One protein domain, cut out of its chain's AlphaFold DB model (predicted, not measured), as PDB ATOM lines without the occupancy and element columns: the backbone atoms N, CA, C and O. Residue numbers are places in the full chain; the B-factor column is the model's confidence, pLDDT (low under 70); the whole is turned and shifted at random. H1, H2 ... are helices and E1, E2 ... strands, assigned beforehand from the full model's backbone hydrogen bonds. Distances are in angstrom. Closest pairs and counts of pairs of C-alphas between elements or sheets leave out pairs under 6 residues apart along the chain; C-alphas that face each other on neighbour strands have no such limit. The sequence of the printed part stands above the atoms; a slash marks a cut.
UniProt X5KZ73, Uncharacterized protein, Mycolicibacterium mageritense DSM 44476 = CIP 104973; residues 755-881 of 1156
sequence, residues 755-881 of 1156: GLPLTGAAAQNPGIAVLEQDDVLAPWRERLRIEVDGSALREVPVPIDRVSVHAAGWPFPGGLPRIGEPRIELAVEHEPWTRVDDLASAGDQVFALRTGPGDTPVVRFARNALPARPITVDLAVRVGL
ATOM      1  N   GLY A 755     294.702 292.434 435.327       88.50
ATOM      2  CA  GLY A 755     293.427 291.895 435.785       88.50
ATOM      3  C   GLY A 755     292.715 292.809 436.778       88.50
ATOM      4  O   GLY A 755     293.342 293.508 437.567       88.50
ATOM      5  N   LEU A 756     291.390 292.781 436.737       85.69
ATOM      6  CA  LEU A 756     290.501 293.486 437.647       85.69
ATOM      7  C   LEU A 756     289.974 292.501 438.703       85.69
ATOM      8  O   LEU A 756     289.321 291.526 438.318       85.69
ATOM      9  N   PRO A 757     290.243 292.705 440.005       82.38
ATOM     10  CA  PRO A 757     289.645 291.891 441.058       82.38
ATOM     11  C   PRO A 757     288.147 292.199 441.196       82.38
ATOM     12  O   PRO A 757     287.733 293.357 441.274       82.38
ATOM     13  N   LEU A 758     287.328 291.150 441.233       81.00
ATOM     14  CA  LEU A 758     285.888 291.197 441.451       81.00
ATOM     15  C   LEU A 758     285.519 290.227 442.579       81.00
ATOM     16  O   LEU A 758     285.782 289.031 442.493       81.00
ATOM     17  N   THR A 759     284.878 290.738 443.624       73.75
ATOM     18  CA  THR A 759     284.410 289.973 444.788       73.75
ATOM     19  C   THR A 759     282.884 290.012 444.879       73.75
ATOM     20  O   THR A 759     282.258 290.964 444.406       73.75
ATOM     21  N   GLY A 760     282.261 288.975 445.445       63.31
ATOM     22  CA  GLY A 760     280.804 288.907 445.621       63.31
ATOM     23  C   GLY A 760     280.247 289.975 446.573       63.31
ATOM     24  O   GLY A 760     280.885 290.334 447.553       63.31
ATOM     25  N   ALA A 761     279.023 290.456 446.323       56.94
ATOM     26  CA  ALA A 761     278.421 291.601 447.030       56.94
ATOM     27  C   ALA A 761     278.179 291.425 448.554       56.94
ATOM     28  O   ALA A 761     277.974 292.415 449.254       56.94
ATOM     29  N   ALA A 762     278.155 290.187 449.071       47.47
ATOM     30  CA  ALA A 762     277.965 289.898 450.501       47.47
ATOM     31  C   ALA A 762     279.280 289.900 451.298       47.47
ATOM     32  O   ALA A 762     279.267 290.158 452.501       47.47
ATOM     33  N   ALA A 763     280.407 289.665 450.622       51.03
ATOM     34  CA  ALA A 763     281.695 290.078 451.135       51.03
ATOM     35  C   ALA A 763     281.719 291.599 450.976       51.03
ATOM     36  O   ALA A 763     281.923 292.106 449.875       51.03
ATOM     37  N   GLN A 764     281.444 292.349 452.052       45.69
ATOM     38  CA  GLN A 764     281.901 293.740 452.107       45.69
ATOM     39  C   GLN A 764     283.345 293.689 451.636       45.69
ATOM     40  O   GLN A 764     284.114 292.963 452.247       45.69
ATOM     41  N   ASN A 765     283.679 294.316 450.511       49.25
ATOM     42  CA  ASN A 765     285.059 294.405 450.079       49.25
ATOM     43  C   ASN A 765     285.686 295.418 451.038       49.25
ATOM     44  O   ASN A 765     285.532 296.613 450.788       49.25
ATOM     45  N   PRO A 766     286.312 295.017 452.163       43.38
ATOM     46  CA  PRO A 766     286.794 295.983 453.135       43.38
ATOM     47  C   PRO A 766     288.078 296.638 452.608       43.38
ATOM     48  O   PRO A 766     288.698 297.418 453.314       43.38
ATOM     49  N   GLY A 767     288.511 296.278 451.390       49.66
ATOM     50  CA  GLY A 767     289.845 296.558 450.915       49.66
ATOM     51  C   GLY A 767     289.964 297.554 449.786       49.66
ATOM     52  O   GLY A 767     290.792 298.448 449.866       49.66
ATOM     53  N   ILE A 768     289.178 297.421 448.717       57.59
ATOM     54  CA  ILE A 768     289.425 298.232 447.521       57.59
ATOM     55  C   ILE A 768     288.534 299.469 447.521       57.59
ATOM     56  O   ILE A 768     287.363 299.412 447.136       57.59
ATOM     57  N   ALA A 769     289.108 300.600 447.916       61.22
ATOM     58  CA  ALA A 769     288.445 301.889 447.841       61.22
ATOM     59  C   ALA A 769     288.491 302.419 446.404       61.22
ATOM     60  O   ALA A 769     289.520 302.901 445.917       61.22
ATOM     61  N   VAL A 770     287.360 302.303 445.703       65.06
ATOM     62  CA  VAL A 770     287.194 302.862 444.359       65.06
ATOM     63  C   VAL A 770     287.152 304.378 444.472       65.06
ATOM     64  O   VAL A 770     286.345 304.935 445.211       65.06
ATOM     65  N   LEU A 771     288.021 305.054 443.726       60.25
ATOM     66  CA  LEU A 771     288.158 306.502 443.822       60.25
ATOM     67  C   LEU A 771     287.109 307.278 442.987       60.25
ATOM     68  O   LEU A 771     287.141 308.506 442.924       60.25
ATOM     69  N   GLU A 772     286.187 306.585 442.312       59.94
ATOM     70  CA  GLU A 772     285.090 307.165 441.521       59.94
ATOM     71  C   GLU A 772     283.735 306.984 442.243       59.94
ATOM     72  O   GLU A 772     283.509 305.976 442.904       59.94
ATOM     73  N   GLN A 773     282.847 307.984 442.145       53.31
ATOM     74  CA  GLN A 773     281.646 308.137 442.994       53.31
ATOM     75  C   GLN A 773     280.529 307.099 442.769       53.31
ATOM     76  O   GLN A 773     279.683 306.935 443.647       53.31
ATOM     77  N   ASP A 774     280.523 306.409 441.627       59.47
ATOM     78  CA  ASP A 774     279.536 305.381 441.293       59.47
ATOM     79  C   ASP A 774     280.213 304.002 441.304       59.47
ATOM     80  O   ASP A 774     281.205 303.792 440.605       59.47
ATOM     81  N   ASP A 775     279.678 303.032 442.058       64.88
ATOM     82  CA  ASP A 775     280.162 301.644 442.013       64.88
ATOM     83  C   ASP A 775     279.720 300.961 440.708       64.88
ATOM     84  O   ASP A 775     278.785 300.159 440.665       64.88
ATOM     85  N   VAL A 776     280.409 301.286 439.612       67.50
ATOM     86  CA  VAL A 776     280.166 300.738 438.264       67.50
ATOM     87  C   VAL A 776     280.296 299.205 438.235       67.50
ATOM     88  O   VAL A 776     279.770 298.544 437.337       67.50
ATOM     89  N   LEU A 777     280.973 298.614 439.228       72.50
ATOM     90  CA  LEU A 777     281.202 297.175 439.329       72.50
ATOM     91  C   LEU A 777     280.105 296.434 440.106       72.50
ATOM     92  O   LEU A 777     280.063 295.205 440.030       72.50
ATOM     93  N   ALA A 778     279.187 297.136 440.783       74.44
ATOM     94  CA  ALA A 778     278.113 296.521 441.569       74.44
ATOM     95  C   ALA A 778     277.306 295.451 440.797       74.44
ATOM     96  O   ALA A 778     277.180 294.336 441.311       74.44
ATOM     97  N   PRO A 779     276.861 295.679 439.537       79.12
ATOM     98  CA  PRO A 779     276.112 294.667 438.782       79.12
ATOM     99  C   PRO A 779     276.908 293.382 438.508       79.12
ATOM    100  O   PRO A 779     276.334 292.310 438.323       79.12
ATOM    101  N   TRP A 780     278.239 293.475 438.452       78.19
ATOM    102  CA  TRP A 780     279.123 292.328 438.244       78.19
ATOM    103  C   TRP A 780     279.394 291.583 439.554       78.19
ATOM    104  O   TRP A 780     279.393 290.354 439.556       78.19
ATOM    105  N   ARG A 781     279.546 292.306 440.671       78.12
ATOM    106  CA  ARG A 781     279.705 291.724 442.015       78.12
ATOM    107  C   ARG A 781     278.463 290.963 442.479       78.12
ATOM    108  O   ARG A 781     278.585 289.911 443.099       78.12
ATOM    109  N   GLU A 782     277.269 291.450 442.140       81.56
ATOM    110  CA  GLU A 782     276.011 290.745 442.425       81.56
ATOM    111  C   GLU A 782     275.934 289.386 441.719       81.56
ATOM    112  O   GLU A 782     275.428 288.423 442.289       81.56
ATOM    113  N   ARG A 783     276.485 289.274 440.502       86.00
ATOM    114  CA  ARG A 783     276.484 288.016 439.739       86.00
ATOM    115  C   ARG A 783     277.384 286.944 440.352       86.00
ATOM    116  O   ARG A 783     277.106 285.770 440.145       86.00
ATOM    117  N   LEU A 784     278.437 287.327 441.080       86.19
ATOM    118  CA  LEU A 784     279.411 286.408 441.690       86.19
ATOM    119  C   LEU A 784     278.891 285.676 442.933       86.19
ATOM    120  O   LEU A 784     279.568 284.783 443.439       86.19
ATOM    121  N   ARG A 785     277.690 286.026 443.397       87.25
ATOM    122  CA  ARG A 785     276.961 285.292 444.425       87.25
ATOM    123  C   ARG A 785     275.914 284.410 443.761       87.25
ATOM    124  O   ARG A 785     274.943 284.905 443.193       87.25
ATOM    125  N   ILE A 786     276.114 283.100 443.828       88.06
ATOM    126  CA  ILE A 786     275.295 282.128 443.108       88.06
ATOM    127  C   ILE A 786     274.520 281.283 444.115       88.06
ATOM    128  O   ILE A 786     275.104 280.585 444.942       88.06
ATOM    129  N   GLU A 787     273.192 281.313 444.025       87.94
ATOM    130  CA  GLU A 787     272.333 280.384 444.759       87.94
ATOM    131  C   GLU A 787     272.132 279.114 443.929       87.94
ATOM    132  O   GLU A 787     271.602 279.158 442.815       87.94
ATOM    133  N   VAL A 788     272.562 277.972 444.467       86.75
ATOM    134  CA  VAL A 788     272.447 276.668 443.803       86.75
ATOM    135  C   VAL A 788     271.848 275.629 444.742       86.75
ATOM    136  O   VAL A 788     272.064 275.657 445.950       86.75
ATOM    137  N   ASP A 789     271.091 274.684 444.188       82.38
ATOM    138  CA  ASP A 789     270.672 273.487 444.917       82.38
ATOM    139  C   ASP A 789     271.785 272.437 444.823       82.38
ATOM    140  O   ASP A 789     272.043 271.887 443.745       82.38
ATOM    141  N   GLY A 790     272.450 272.149 445.946       73.19
ATOM    142  CA  GLY A 790     273.567 271.202 445.986       73.19
ATOM    143  C   GLY A 790     273.171 269.749 445.686       73.19
ATOM    144  O   GLY A 790     274.043 268.904 445.495       73.19
ATOM    145  N   SER A 791     271.871 269.442 445.562       69.62
ATOM    146  CA  SER A 791     271.388 268.135 445.092       69.62
ATOM    147  C   SER A 791     271.440 267.958 443.565       69.62
ATOM    148  O   SER A 791     271.416 266.822 443.082       69.62
ATOM    149  N   ALA A 792     271.510 269.054 442.798       60.41
ATOM    150  CA  ALA A 792     271.244 269.051 441.358       60.41
ATOM    151  C   ALA A 792     272.479 269.283 440.468       60.41
ATOM    152  O   ALA A 792     272.440 268.927 439.288       60.41
ATOM    153  N   LEU A 793     273.571 269.859 440.989       66.75
ATOM    154  CA  LEU A 793     274.697 270.318 440.167       66.75
ATOM    155  C   LEU A 793     276.059 269.900 440.733       66.75
ATOM    156  O   LEU A 793     276.381 270.129 441.892       66.75
ATOM    157  N   ARG A 794     276.879 269.302 439.863       76.38
ATOM    158  CA  ARG A 794     278.293 268.970 440.122       76.38
ATOM    159  C   ARG A 794     279.246 270.063 439.623       76.38
ATOM    160  O   ARG A 794     280.430 270.047 439.948       76.38
ATOM    161  N   GLU A 795     278.718 270.963 438.801       87.12
ATOM    162  CA  GLU A 795     279.407 272.082 438.170       87.12
ATOM    163  C   GLU A 795     278.572 273.342 438.383       87.12
ATOM    164  O   GLU A 795     277.367 273.336 438.125       87.12
ATOM    165  N   VAL A 796     279.214 274.409 438.845       88.69
ATOM    166  CA  VAL A 796     278.615 275.734 438.998       88.69
ATOM    167  C   VAL A 796     279.290 276.663 437.987       88.69
ATOM    168  O   VAL A 796     280.519 276.779 438.012       88.69
ATOM    169  N   PRO A 797     278.540 277.285 437.058       88.00
ATOM    170  CA  PRO A 797     279.129 278.178 436.072       88.00
ATOM    171  C   PRO A 797     279.637 279.448 436.741       88.00
ATOM    172  O   PRO A 797     278.927 280.080 437.520       88.00
ATOM    173  N   VAL A 798     280.860 279.838 436.404       88.19
ATOM    174  CA  VAL A 798     281.402 281.129 436.805       88.19
ATOM    175  C   VAL A 798     280.798 282.175 435.852       88.19
ATOM    176  O   VAL A 798     280.890 282.026 434.636       88.19
ATOM    177  N   PRO A 799     280.152 283.237 436.356       83.31
ATOM    178  CA  PRO A 799     279.330 284.155 435.562       83.31
ATOM    179  C   PRO A 799     280.156 285.198 434.787       83.31
ATOM    180  O   PRO A 799     279.622 286.252 434.425       83.31
ATOM    181  N   ILE A 800     281.438 284.914 434.559       81.12
ATOM    182  CA  ILE A 800     282.428 285.729 433.853       81.12
ATOM    183  C   ILE A 800     283.184 284.843 432.861       81.12
ATOM    184  O   ILE A 800     283.409 283.666 433.123       81.12
ATOM    185  N   ASP A 801     283.598 285.423 431.738       72.69
ATOM    186  CA  ASP A 801     284.106 284.639 430.610       72.69
ATOM    187  C   ASP A 801     285.480 284.010 430.877       72.69
ATOM    188  O   ASP A 801     285.747 282.934 430.359       72.69
ATOM    189  N   ARG A 802     286.370 284.648 431.660       78.12
ATOM    190  CA  ARG A 802     287.724 284.128 431.945       78.12
ATOM    191  C   ARG A 802     288.256 284.553 433.312       78.12
ATOM    192  O   ARG A 802     288.117 285.710 433.705       78.12
ATOM    193  N   VAL A 803     288.926 283.615 433.982       87.12
ATOM    194  CA  VAL A 803     289.674 283.837 435.228       87.12
ATOM    195  C   VAL A 803     291.133 284.141 434.882       87.12
ATOM    196  O   VAL A 803     291.741 283.429 434.085       87.12
ATOM    197  N   SER A 804     291.699 285.202 435.456       88.94
ATOM    198  CA  SER A 804     293.114 285.544 435.294       88.94
ATOM    199  C   SER A 804     294.020 284.459 435.863       88.94
ATOM    200  O   SER A 804     293.721 283.880 436.901       88.94
ATOM    201  N   VAL A 805     295.169 284.251 435.233       90.88
ATOM    202  CA  VAL A 805     296.221 283.336 435.687       90.88
ATOM    203  C   VAL A 805     297.472 284.161 435.937       90.88
ATOM    204  O   VAL A 805     297.946 284.855 435.037       90.88
ATOM    205  N   HIS A 806     297.989 284.132 437.162       89.38
ATOM    206  CA  HIS A 806     299.119 284.960 437.585       89.38
ATOM    207  C   HIS A 806     300.301 284.097 437.990       89.38
ATOM    208  O   HIS A 806     300.131 283.104 438.682       89.38
ATOM    209  N   ALA A 807     301.503 284.508 437.605       87.25
ATOM    210  CA  ALA A 807     302.735 283.927 438.119       87.25
ATOM    211  C   ALA A 807     303.411 284.964 439.012       87.25
ATOM    212  O   ALA A 807     303.724 286.057 438.529       87.25
ATOM    213  N   ALA A 808     303.630 284.612 440.279       81.25
ATOM    214  CA  ALA A 808     304.263 285.486 441.258       81.25
ATOM    215  C   ALA A 808     305.670 285.929 440.813       81.25
ATOM    216  O   ALA A 808     306.374 285.228 440.066       81.25
ATOM    217  N   GLY A 809     306.077 287.111 441.267       79.50
ATOM    218  CA  GLY A 809     307.378 287.704 440.980       79.50
ATOM    219  C   GLY A 809     307.591 288.116 439.516       79.50
ATOM    220  O   GLY A 809     306.658 288.388 438.754       79.50
ATOM    221  N   TRP A 810     308.862 288.165 439.103       84.50
ATOM    222  CA  TRP A 810     309.296 288.694 437.803       84.50
ATOM    223  C   TRP A 810     310.046 287.641 436.958       84.50
ATOM    224  O   TRP A 810     310.902 286.938 437.500       84.50
ATOM    225  N   PRO A 811     309.789 287.509 435.636       79.50
ATOM    226  CA  PRO A 811     310.384 286.461 434.799       79.50
ATOM    227  C   PRO A 811     311.913 286.561 434.726       79.50
ATOM    228  O   PRO A 811     312.463 287.663 434.645       79.50
ATOM    229  N   PHE A 812     312.612 285.421 434.769       77.25
ATOM    230  CA  PHE A 812     314.064 285.356 434.555       77.25
ATOM    231  C   PHE A 812     314.409 285.485 433.064       77.25
ATOM    232  O   PHE A 812     313.691 284.919 432.236       77.25
ATOM    233  N   PRO A 813     315.481 286.211 432.695       72.62
ATOM    234  CA  PRO A 813     315.924 286.285 431.305       72.62
ATOM    235  C   PRO A 813     316.313 284.891 430.793       72.62
ATOM    236  O   PRO A 813     317.007 284.160 431.490       72.62
ATOM    237  N   GLY A 814     315.840 284.508 429.603       68.75
ATOM    238  CA  GLY A 814     316.161 283.213 428.983       68.75
ATOM    239  C   GLY A 814     315.555 281.971 429.659       68.75
ATOM    240  O   GLY A 814     315.793 280.862 429.191       68.75
ATOM    241  N   GLY A 815     314.777 282.130 430.736       66.31
ATOM    242  CA  GLY A 815     314.131 281.016 431.434       66.31
ATOM    243  C   GLY A 815     312.927 280.438 430.684       66.31
ATOM    244  O   GLY A 815     312.357 281.078 429.796       66.31
ATOM    245  N   LEU A 816     312.502 279.234 431.085       70.06
ATOM    246  CA  LEU A 816     311.273 278.617 430.580       70.06
ATOM    247  C   LEU A 816     310.045 279.516 430.847       70.06
ATOM    248  O   LEU A 816     310.024 280.268 431.830       70.06
ATOM    249  N   PRO A 817     308.997 279.442 430.001       73.62
ATOM    250  CA  PRO A 817     307.762 280.182 430.220       73.62
ATOM    251  C   PRO A 817     307.188 279.899 431.610       73.62
ATOM    252  O   PRO A 817     306.978 278.747 431.982       73.62
ATOM    253  N   ARG A 818     306.895 280.958 432.374       81.31
ATOM    254  CA  ARG A 818     306.287 280.806 433.701       81.31
ATOM    255  C   ARG A 818     304.913 280.145 433.580       81.31
ATOM    256  O   ARG A 818     304.137 280.459 432.672       81.31
ATOM    257  N   ILE A 819     304.624 279.258 434.522       79.94
ATOM    258  CA  ILE A 819     303.292 278.711 434.769       79.94
ATOM    259  C   ILE A 819     302.703 279.528 435.919       79.94
ATOM    260  O   ILE A 819     303.415 279.859 436.866       79.94
ATOM    261  N   GLY A 820     301.442 279.932 435.794       83.75
ATOM    262  CA  GLY A 820     300.760 280.724 436.812       83.75
ATOM    263  C   GLY A 820     299.585 279.982 437.430       83.75
ATOM    264  O   GLY A 820     299.153 278.940 436.940       83.75
ATOM    265  N   GLU A 821     299.036 280.568 438.483       88.69
ATOM    266  CA  GLU A 821     297.873 280.068 439.199       88.69
ATOM    267  C   GLU A 821     296.614 280.864 438.830       88.69
ATOM    268  O   GLU A 821     296.652 282.103 438.783       88.69
ATOM    269  N   PRO A 822     295.477 280.189 438.586       90.38
ATOM    270  CA  PRO A 822     294.192 280.854 438.424       90.38
ATOM    271  C   PRO A 822     293.816 281.654 439.678       90.38
ATOM    272  O   PRO A 822     293.727 281.106 440.775       90.38
ATOM    273  N   ARG A 823     293.532 282.946 439.510       90.12
ATOM    274  CA  ARG A 823     293.097 283.861 440.573       90.12
ATOM    275  C   ARG A 823     291.593 283.743 440.792       90.12
ATOM    276  O   ARG A 823     290.813 284.577 440.324       90.12
ATOM    277  N   ILE A 824     291.211 282.666 441.472       90.19
ATOM    278  CA  ILE A 824     289.852 282.391 441.927       90.19
ATOM    279  C   ILE A 824     289.872 281.861 443.356       90.19
ATOM    280  O   ILE A 824     290.538 280.876 443.664       90.19
ATOM    281  N   GLU A 825     289.081 282.496 444.200       90.06
ATOM    282  CA  GLU A 825     288.741 282.066 445.542       90.06
ATOM    283  C   GLU A 825     287.247 281.754 445.580       90.06
ATOM    284  O   GLU A 825     286.429 282.386 444.897       90.06
ATOM    285  N   LEU A 826     286.896 280.738 446.358       90.12
ATOM    286  CA  LEU A 826     285.537 280.244 446.463       90.12
ATOM    287  C   LEU A 826     285.198 280.004 447.923       90.12
ATOM    288  O   LEU A 826     285.960 279.354 448.638       90.12
ATOM    289  N   ALA A 827     284.021 280.468 448.328       89.56
ATOM    290  CA  ALA A 827     283.427 280.110 449.600       89.56
ATOM    291  C   ALA A 827     282.036 279.502 449.393       89.56
ATOM    292  O   ALA A 827     281.235 280.003 448.600       89.56
ATOM    293  N   VAL A 828     281.734 278.426 450.116       88.94
ATOM    294  CA  VAL A 828     280.388 277.843 450.185       88.94
ATOM    295  C   VAL A 828     279.826 278.171 451.556       88.94
ATOM    296  O   VAL A 828     280.407 277.787 452.562       88.94
ATOM    297  N   GLU A 829     278.718 278.910 451.607       87.31
ATOM    298  CA  GLU A 829     278.128 279.389 452.870       87.31
ATOM    299  C   GLU A 829     279.132 280.112 453.787       87.31
ATOM    300  O   GLU A 829     279.081 279.978 455.007       87.31
ATOM    301  N   HIS A 830     280.027 280.902 453.187       82.81
ATOM    302  CA  HIS A 830     281.117 281.628 453.853       82.81
ATOM    303  C   HIS A 830     282.281 280.767 454.376       82.81
ATOM    304  O   HIS A 830     283.232 281.325 454.917       82.81
ATOM    305  N   GLU A 831     282.267 279.448 454.176       85.44
ATOM    306  CA  GLU A 831     283.442 278.608 454.425       85.44
ATOM    307  C   GLU A 831     284.345 278.592 453.185       85.44
ATOM    308  O   GLU A 831     283.846 278.291 452.098       85.44
ATOM    309  N   PRO A 832     285.648 278.916 453.301       88.88
ATOM    310  CA  PRO A 832     286.571 278.910 452.171       88.88
ATOM    311  C   PRO A 832     286.868 277.483 451.700       88.88
ATOM    312  O   PRO A 832     287.024 276.569 452.507       88.88
ATOM    313  N   TRP A 833     286.952 277.295 450.385       90.62
ATOM    314  CA  TRP A 833     287.297 276.019 449.758       90.62
ATOM    315  C   TRP A 833     288.633 276.122 449.032       90.62
ATOM    316  O   TRP A 833     288.967 277.160 448.459       90.62
ATOM    317  N   THR A 834     289.376 275.019 448.997       90.19
ATOM    318  CA  THR A 834     290.709 274.984 448.386       90.19
ATOM    319  C   THR A 834     290.631 274.562 446.921       90.19
ATOM    320  O   THR A 834     289.997 273.561 446.573       90.19
ATOM    321  N   ARG A 835     291.300 275.313 446.041       90.06
ATOM    322  CA  ARG A 835     291.434 274.955 444.624       90.06
ATOM    323  C   ARG A 835     292.418 273.794 444.470       90.06
ATOM    324  O   ARG A 835     293.543 273.878 444.948       90.06
ATOM    325  N   VAL A 836     292.028 272.763 443.731       88.69
ATOM    326  CA  VAL A 836     292.894 271.647 443.325       88.69
ATOM    327  C   VAL A 836     292.843 271.446 441.813       88.69
ATOM    328  O   VAL A 836     291.846 271.768 441.157       88.69
ATOM    329  N   ASP A 837     293.916 270.906 441.241       81.06
ATOM    330  CA  ASP A 837     293.957 270.595 439.809       81.06
ATOM    331  C   ASP A 837     293.180 269.316 439.488       81.06
ATOM    332  O   ASP A 837     292.431 269.293 438.502       81.06
ATOM    333  N   ASP A 838     293.255 268.309 440.365       80.00
ATOM    334  CA  ASP A 838     292.471 267.076 440.309       80.00
ATOM    335  C   ASP A 838     291.692 266.840 441.616       80.00
ATOM    336  O   ASP A 838     292.197 267.020 442.718       80.00
ATOM    337  N   LEU A 839     290.434 266.427 441.471       81.00
ATOM    338  CA  LEU A 839     289.525 266.109 442.572       81.00
ATOM    339  C   LEU A 839     289.728 264.679 443.105       81.00
ATOM    340  O   LEU A 839     289.106 264.323 444.101       81.00
ATOM    341  N   ALA A 840     290.515 263.836 442.426       70.50
ATOM    342  CA  ALA A 840     290.720 262.440 442.819       70.50
ATOM    343  C   ALA A 840     291.656 262.260 444.029       70.50
ATOM    344  O   ALA A 840     291.537 261.263 444.739       70.50
ATOM    345  N   SER A 841     292.570 263.204 444.266       60.06
ATOM    346  CA  SER A 841     293.655 263.106 445.254       60.06
ATOM    347  C   SER A 841     293.435 263.931 446.530       60.06
ATOM    348  O   SER A 841     294.330 263.995 447.369       60.06
ATOM    349  N   ALA A 842     292.271 264.567 446.698       62.75
ATOM    350  CA  ALA A 842     292.069 265.629 447.684       62.75
ATOM    351  C   ALA A 842     290.848 265.408 448.610       62.75
ATOM    352  O   ALA A 842     289.990 264.573 448.329       62.75
ATOM    353  N   GLY A 843     290.807 266.129 449.744       68.56
ATOM    354  CA  GLY A 843     289.807 265.986 450.822       68.56
ATOM    355  C   GLY A 843     288.417 266.587 450.537       68.56
ATOM    356  O   GLY A 843     288.086 266.907 449.403       68.56
ATOM    357  N   ASP A 844     287.588 266.755 451.575       72.31
ATOM    358  CA  ASP A 844     286.141 267.029 451.433       72.31
ATOM    359  C   ASP A 844     285.758 268.485 451.045       72.31
ATOM    360  O   ASP A 844     284.643 268.707 450.573       72.31
ATOM    361  N   GLN A 845     286.659 269.472 451.181       87.56
ATOM    362  CA  GLN A 845     286.411 270.909 450.911       87.56
ATOM    363  C   GLN A 845     287.274 271.454 449.760       87.56
ATOM    364  O   GLN A 845     288.014 272.431 449.895       87.56
ATOM    365  N   VAL A 846     287.202 270.785 448.611       89.88
ATOM    366  CA  VAL A 846     288.016 271.118 447.436       89.88
ATOM    367  C   VAL A 846     287.184 271.315 446.177       89.88
ATOM    368  O   VAL A 846     286.159 270.660 445.962       89.88
ATOM    369  N   PHE A 847     287.642 272.219 445.318       91.62
ATOM    370  CA  PHE A 847     287.035 272.477 444.017       91.62
ATOM    371  C   PHE A 847     288.091 272.516 442.918       91.62
ATOM    372  O   PHE A 847     289.252 272.830 443.161       91.62
ATOM    373  N   ALA A 848     287.677 272.243 441.685       90.06
ATOM    374  CA  ALA A 848     288.553 272.322 440.526       90.06
ATOM    375  C   ALA A 848     287.961 273.238 439.454       90.06
ATOM    376  O   ALA A 848     286.779 273.136 439.121       90.06
ATOM    377  N   LEU A 849     288.787 274.117 438.885       90.56
ATOM    378  CA  LEU A 849     288.393 274.960 437.757       90.56
ATOM    379  C   LEU A 849     288.422 274.130 436.463       90.56
ATOM    380  O   LEU A 849     289.377 273.384 436.208       90.56
ATOM    381  N   ARG A 850     287.357 274.217 435.668       88.19
ATOM    382  CA  ARG A 850     287.188 273.493 434.402       88.19
ATOM    383  C   ARG A 850     286.572 274.389 433.338       88.19
ATOM    384  O   ARG A 850     285.959 275.404 433.652       88.19
ATOM    385  N   THR A 851     286.688 273.964 432.089       87.38
ATOM    386  CA  THR A 851     285.998 274.593 430.964       87.38
ATOM    387  C   THR A 851     284.629 273.944 430.786       87.38
ATOM    388  O   THR A 851     284.504 272.729 430.630       87.38
ATOM    389  N   GLY A 852     283.579 274.751 430.864       83.88
ATOM    390  CA  GLY A 852     282.200 274.358 430.610       83.88
ATOM    391  C   GLY A 852     281.791 274.524 429.145       83.88
ATOM    392  O   GLY A 852     282.613 274.846 428.283       83.88
ATOM    393  N   PRO A 853     280.504 274.301 428.840       77.00
ATOM    394  CA  PRO A 853     279.962 274.526 427.503       77.00
ATOM    395  C   PRO A 853     280.152 275.982 427.056       77.00
ATOM    396  O   PRO A 853     279.854 276.903 427.809       77.00
ATOM    397  N   GLY A 854     280.609 276.197 425.820       75.12
ATOM    398  CA  GLY A 854     280.786 277.547 425.269       75.12
ATOM    399  C   GLY A 854     281.994 278.325 425.808       75.12
ATOM    400  O   GLY A 854     281.935 279.547 425.829       75.12
ATOM    401  N   ASP A 855     283.063 277.634 426.230       76.50
ATOM    402  CA  ASP A 855     284.303 278.233 426.776       76.50
ATOM    403  C   ASP A 855     284.105 278.973 428.116       76.50
ATOM    404  O   ASP A 855     284.961 279.733 428.555       76.50
ATOM    405  N   THR A 856     282.977 278.749 428.799       84.12
ATOM    406  CA  THR A 856     282.713 279.386 430.095       84.12
ATOM    407  C   THR A 856     283.427 278.635 431.217       84.12
ATOM    408  O   THR A 856     283.239 277.419 431.319       84.12
ATOM    409  N   PRO A 857     284.167 279.298 432.115       89.00
ATOM    410  CA  PRO A 857     284.747 278.644 433.276       89.00
ATOM    411  C   PRO A 857     283.648 278.095 434.192       89.00
ATOM    412  O   PRO A 857     282.637 278.743 434.457       89.00
ATOM    413  N   VAL A 858     283.845 276.878 434.690       91.00
ATOM    414  CA  VAL A 858     282.963 276.224 435.657       91.00
ATOM    415  C   VAL A 858     283.782 275.727 436.838       91.00
ATOM    416  O   VAL A 858     284.880 275.190 436.688       91.00
ATOM    417  N   VAL A 859     283.229 275.887 438.031       91.56
ATOM    418  CA  VAL A 859     283.758 275.291 439.252       91.56
ATOM    419  C   VAL A 859     283.147 273.907 439.385       91.56
ATOM    420  O   VAL A 859     281.926 273.764 439.433       91.56
ATOM    421  N   ARG A 860     283.992 272.880 439.450       90.19
ATOM    422  CA  ARG A 860     283.577 271.489 439.611       90.19
ATOM    423  C   ARG A 860     283.881 270.996 441.020       90.19
ATOM    424  O   ARG A 860     284.990 271.171 441.516       90.19
ATOM    425  N   PHE A 861     282.908 270.313 441.610       88.88
ATOM    426  CA  PHE A 861     283.001 269.738 442.949       88.88
ATOM    427  C   PHE A 861     283.098 268.207 442.905       88.88
ATOM    428  O   PHE A 861     282.668 267.548 441.943       88.88
ATOM    429  N   ALA A 862     283.641 267.618 443.974       83.12
ATOM    430  CA  ALA A 862     283.593 266.176 444.187       83.12
ATOM    431  C   ALA A 862     282.139 265.666 444.283       83.12
ATOM    432  O   ALA A 862     281.174 266.416 444.463       83.12
ATOM    433  N   ARG A 863     281.944 264.356 444.087       76.38
ATOM    434  CA  ARG A 863     280.593 263.771 444.130       76.38
ATOM    435  C   ARG A 863     280.036 263.899 445.548       76.38
ATOM    436  O   ARG A 863     280.674 263.419 446.471       76.38
ATOM    437  N   ASN A 864     278.828 264.449 445.690       75.75
ATOM    438  CA  ASN A 864     278.154 264.659 446.980       75.75
ATOM    439  C   ASN A 864     278.896 265.604 447.946       75.75
ATOM    440  O   ASN A 864     278.611 265.572 449.138       75.75
ATOM    441  N   ALA A 865     279.827 266.427 447.451       80.38
ATOM    442  CA  ALA A 865     280.551 267.384 448.291       80.38
ATOM    443  C   ALA A 865     279.651 268.533 448.780       80.38
ATOM    444  O   ALA A 865     279.859 269.079 449.856       80.38
ATOM    445  N   LEU A 866     278.622 268.883 448.001       82.81
ATOM    446  CA  LEU A 866     277.663 269.924 448.354       82.81
ATOM    447  C   LEU A 866     276.434 269.323 449.065       82.81
ATOM    448  O   LEU A 866     275.922 268.283 448.632       82.81
ATOM    449  N   PRO A 867     275.914 269.969 450.127       81.81
ATOM    450  CA  PRO A 867     274.681 269.550 450.789       81.81
ATOM    451  C   PRO A 867     273.480 269.541 449.832       81.81
ATOM    452  O   PRO A 867     273.300 270.469 449.053       81.81
ATOM    453  N   ALA A 868     272.597 268.543 449.941       83.31
ATOM    454  CA  ALA A 868     271.376 268.421 449.130       83.31
ATOM    455  C   ALA A 868     270.261 269.408 449.555       83.31
ATOM    456  O   ALA A 868     269.164 269.005 449.946       83.31
ATOM    457  N   ARG A 869     270.576 270.704 449.551       87.31
ATOM    458  CA  ARG A 869     269.693 271.834 449.862       87.31
ATOM    459  C   ARG A 869     270.172 273.082 449.105       87.31
ATOM    460  O   ARG A 869     271.300 273.084 448.610       87.31
ATOM    461  N   PRO A 870     269.366 274.155 449.045       86.69
ATOM    462  CA  PRO A 870     269.844 275.452 448.583       86.69
ATOM    463  C   PRO A 870     271.032 275.924 449.430       86.69
ATOM    464  O   PRO A 870     270.954 275.934 450.662       86.69
ATOM    465  N   ILE A 871     272.117 276.285 448.752       89.12
ATOM    466  CA  ILE A 871     273.356 276.820 449.315       89.12
ATOM    467  C   ILE A 871     273.789 278.047 448.510       89.12
ATOM    468  O   ILE A 871     273.421 278.213 447.344       89.12
ATOM    469  N   THR A 872     274.577 278.912 449.142       89.38
ATOM    470  CA  THR A 872     275.195 280.067 448.484       89.38
ATOM    471  C   THR A 872     276.649 279.746 448.164       89.38
ATOM    472  O   THR A 872     277.376 279.280 449.041       89.38
ATOM    473  N   VAL A 873     277.062 280.006 446.926       89.19
ATOM    474  CA  VAL A 873     278.459 279.974 446.484       89.19
ATOM    475  C   VAL A 873     278.891 281.406 446.194       89.19
ATOM    476  O   VAL A 873     278.345 282.048 445.295       89.19
ATOM    477  N   ASP A 874     279.855 281.899 446.962       88.88
ATOM    478  CA  ASP A 874     280.458 283.217 446.787       88.88
ATOM    479  C   ASP A 874     281.802 283.062 446.068       88.88
ATOM    480  O   ASP A 874     282.657 282.270 446.471       88.88
ATOM    481  N   LEU A 875     281.976 283.810 444.978       89.12
ATOM    482  CA  LEU A 875     283.187 283.793 444.163       89.12
ATOM    483  C   LEU A 875     283.947 285.114 444.300       89.12
ATOM    484  O   LEU A 875     283.368 286.199 444.194       89.12
ATOM    485  N   ALA A 876     285.262 285.018 444.461       86.94
ATOM    486  CA  ALA A 876     286.193 286.124 444.301       86.94
ATOM    487  C   ALA A 876     287.153 285.773 443.164       86.94
ATOM    488  O   ALA A 876     287.848 284.765 443.191       86.94
ATOM    489  N   VAL A 877     287.122 286.558 442.098       88.12
ATOM    490  CA  VAL A 877     287.763 286.233 440.825       88.12
ATOM    491  C   VAL A 877     288.484 287.446 440.295       88.12
ATOM    492  O   VAL A 877     288.024 288.577 440.444       88.12
ATOM    493  N   ARG A 878     289.592 287.220 439.602       87.19
ATOM    494  CA  ARG A 878     290.228 288.275 438.825       87.19
ATOM    495  C   ARG A 878     289.935 288.090 437.347       87.19
ATOM    496  O   ARG A 878     290.009 286.976 436.836       87.19
ATOM    497  N   VAL A 879     289.587 289.183 436.673       85.56
ATOM    498  CA  VAL A 879     289.235 289.189 435.250       85.56
ATOM    499  C   VAL A 879     290.262 289.990 434.473       85.56
ATOM    500  O   VAL A 879     290.406 291.191 434.671       85.56
ATOM    501  N   GLY A 880     290.965 289.329 433.560       77.81
ATOM    502  CA  GLY A 880     291.953 289.954 432.684       77.81
ATOM    503  C   GLY A 880     293.168 289.061 432.498       77.81
ATOM    504  O   GLY A 880     293.938 288.817 433.428       77.81
ATOM    505  N   LEU A 881     293.326 288.550 431.289       78.06
ATOM    506  CA  LEU A 881     294.419 287.683 430.874       78.06
ATOM    507  C   LEU A 881     294.643 287.885 429.379       78.06
ATOM    508  O   LEU A 881     293.778 288.432 428.688       78.06
TER     509      LEU A 881
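This is residues 755 to 881 of the 1156 residues of an uncharacterized protein of Mycolicibacterium mageritense DSM 44476 = CIP 104973 (UniProt X5KZ73). With little regular structure, a strongly twisted mixed sheet folds round from E8 to E3 without closing; residues 769-776 and 811-817 stick out. The printed part has 127 residues, its class mostly strand: E1, H1, E2 to E8. It is compact, radius of gyration of the C-alphas 15.9 A, spanning 50 by 43 by 28 A.

E1, residues 756-759, and E2, 785-789, lie on one side of E8, 870-879, E4, 824-828, on the other; N 758 and O 877 are within hydrogen-bond range, 2.8 A. H1, 778-783, is on the sheet, with 1 of 2 O i to N i+4 pairs within range. E5, 831-835, forms a hairpin with E4 and is parallel to E6, 846-851; N 847 and O 834 are 3.0 A apart. E6 and E7, 857-861, form a hairpin; E7 is antiparallel to E3, 795-797.

E8 runs 27.2 A from C-alpha 870 at (269.844, 275.452, 448.583) to C-alpha 879 at (289.235, 289.189, 435.250).

The printed part has no cut; links E1 to H1 and E3 to E4 are long; residues 760-776 are under pLDDT 70.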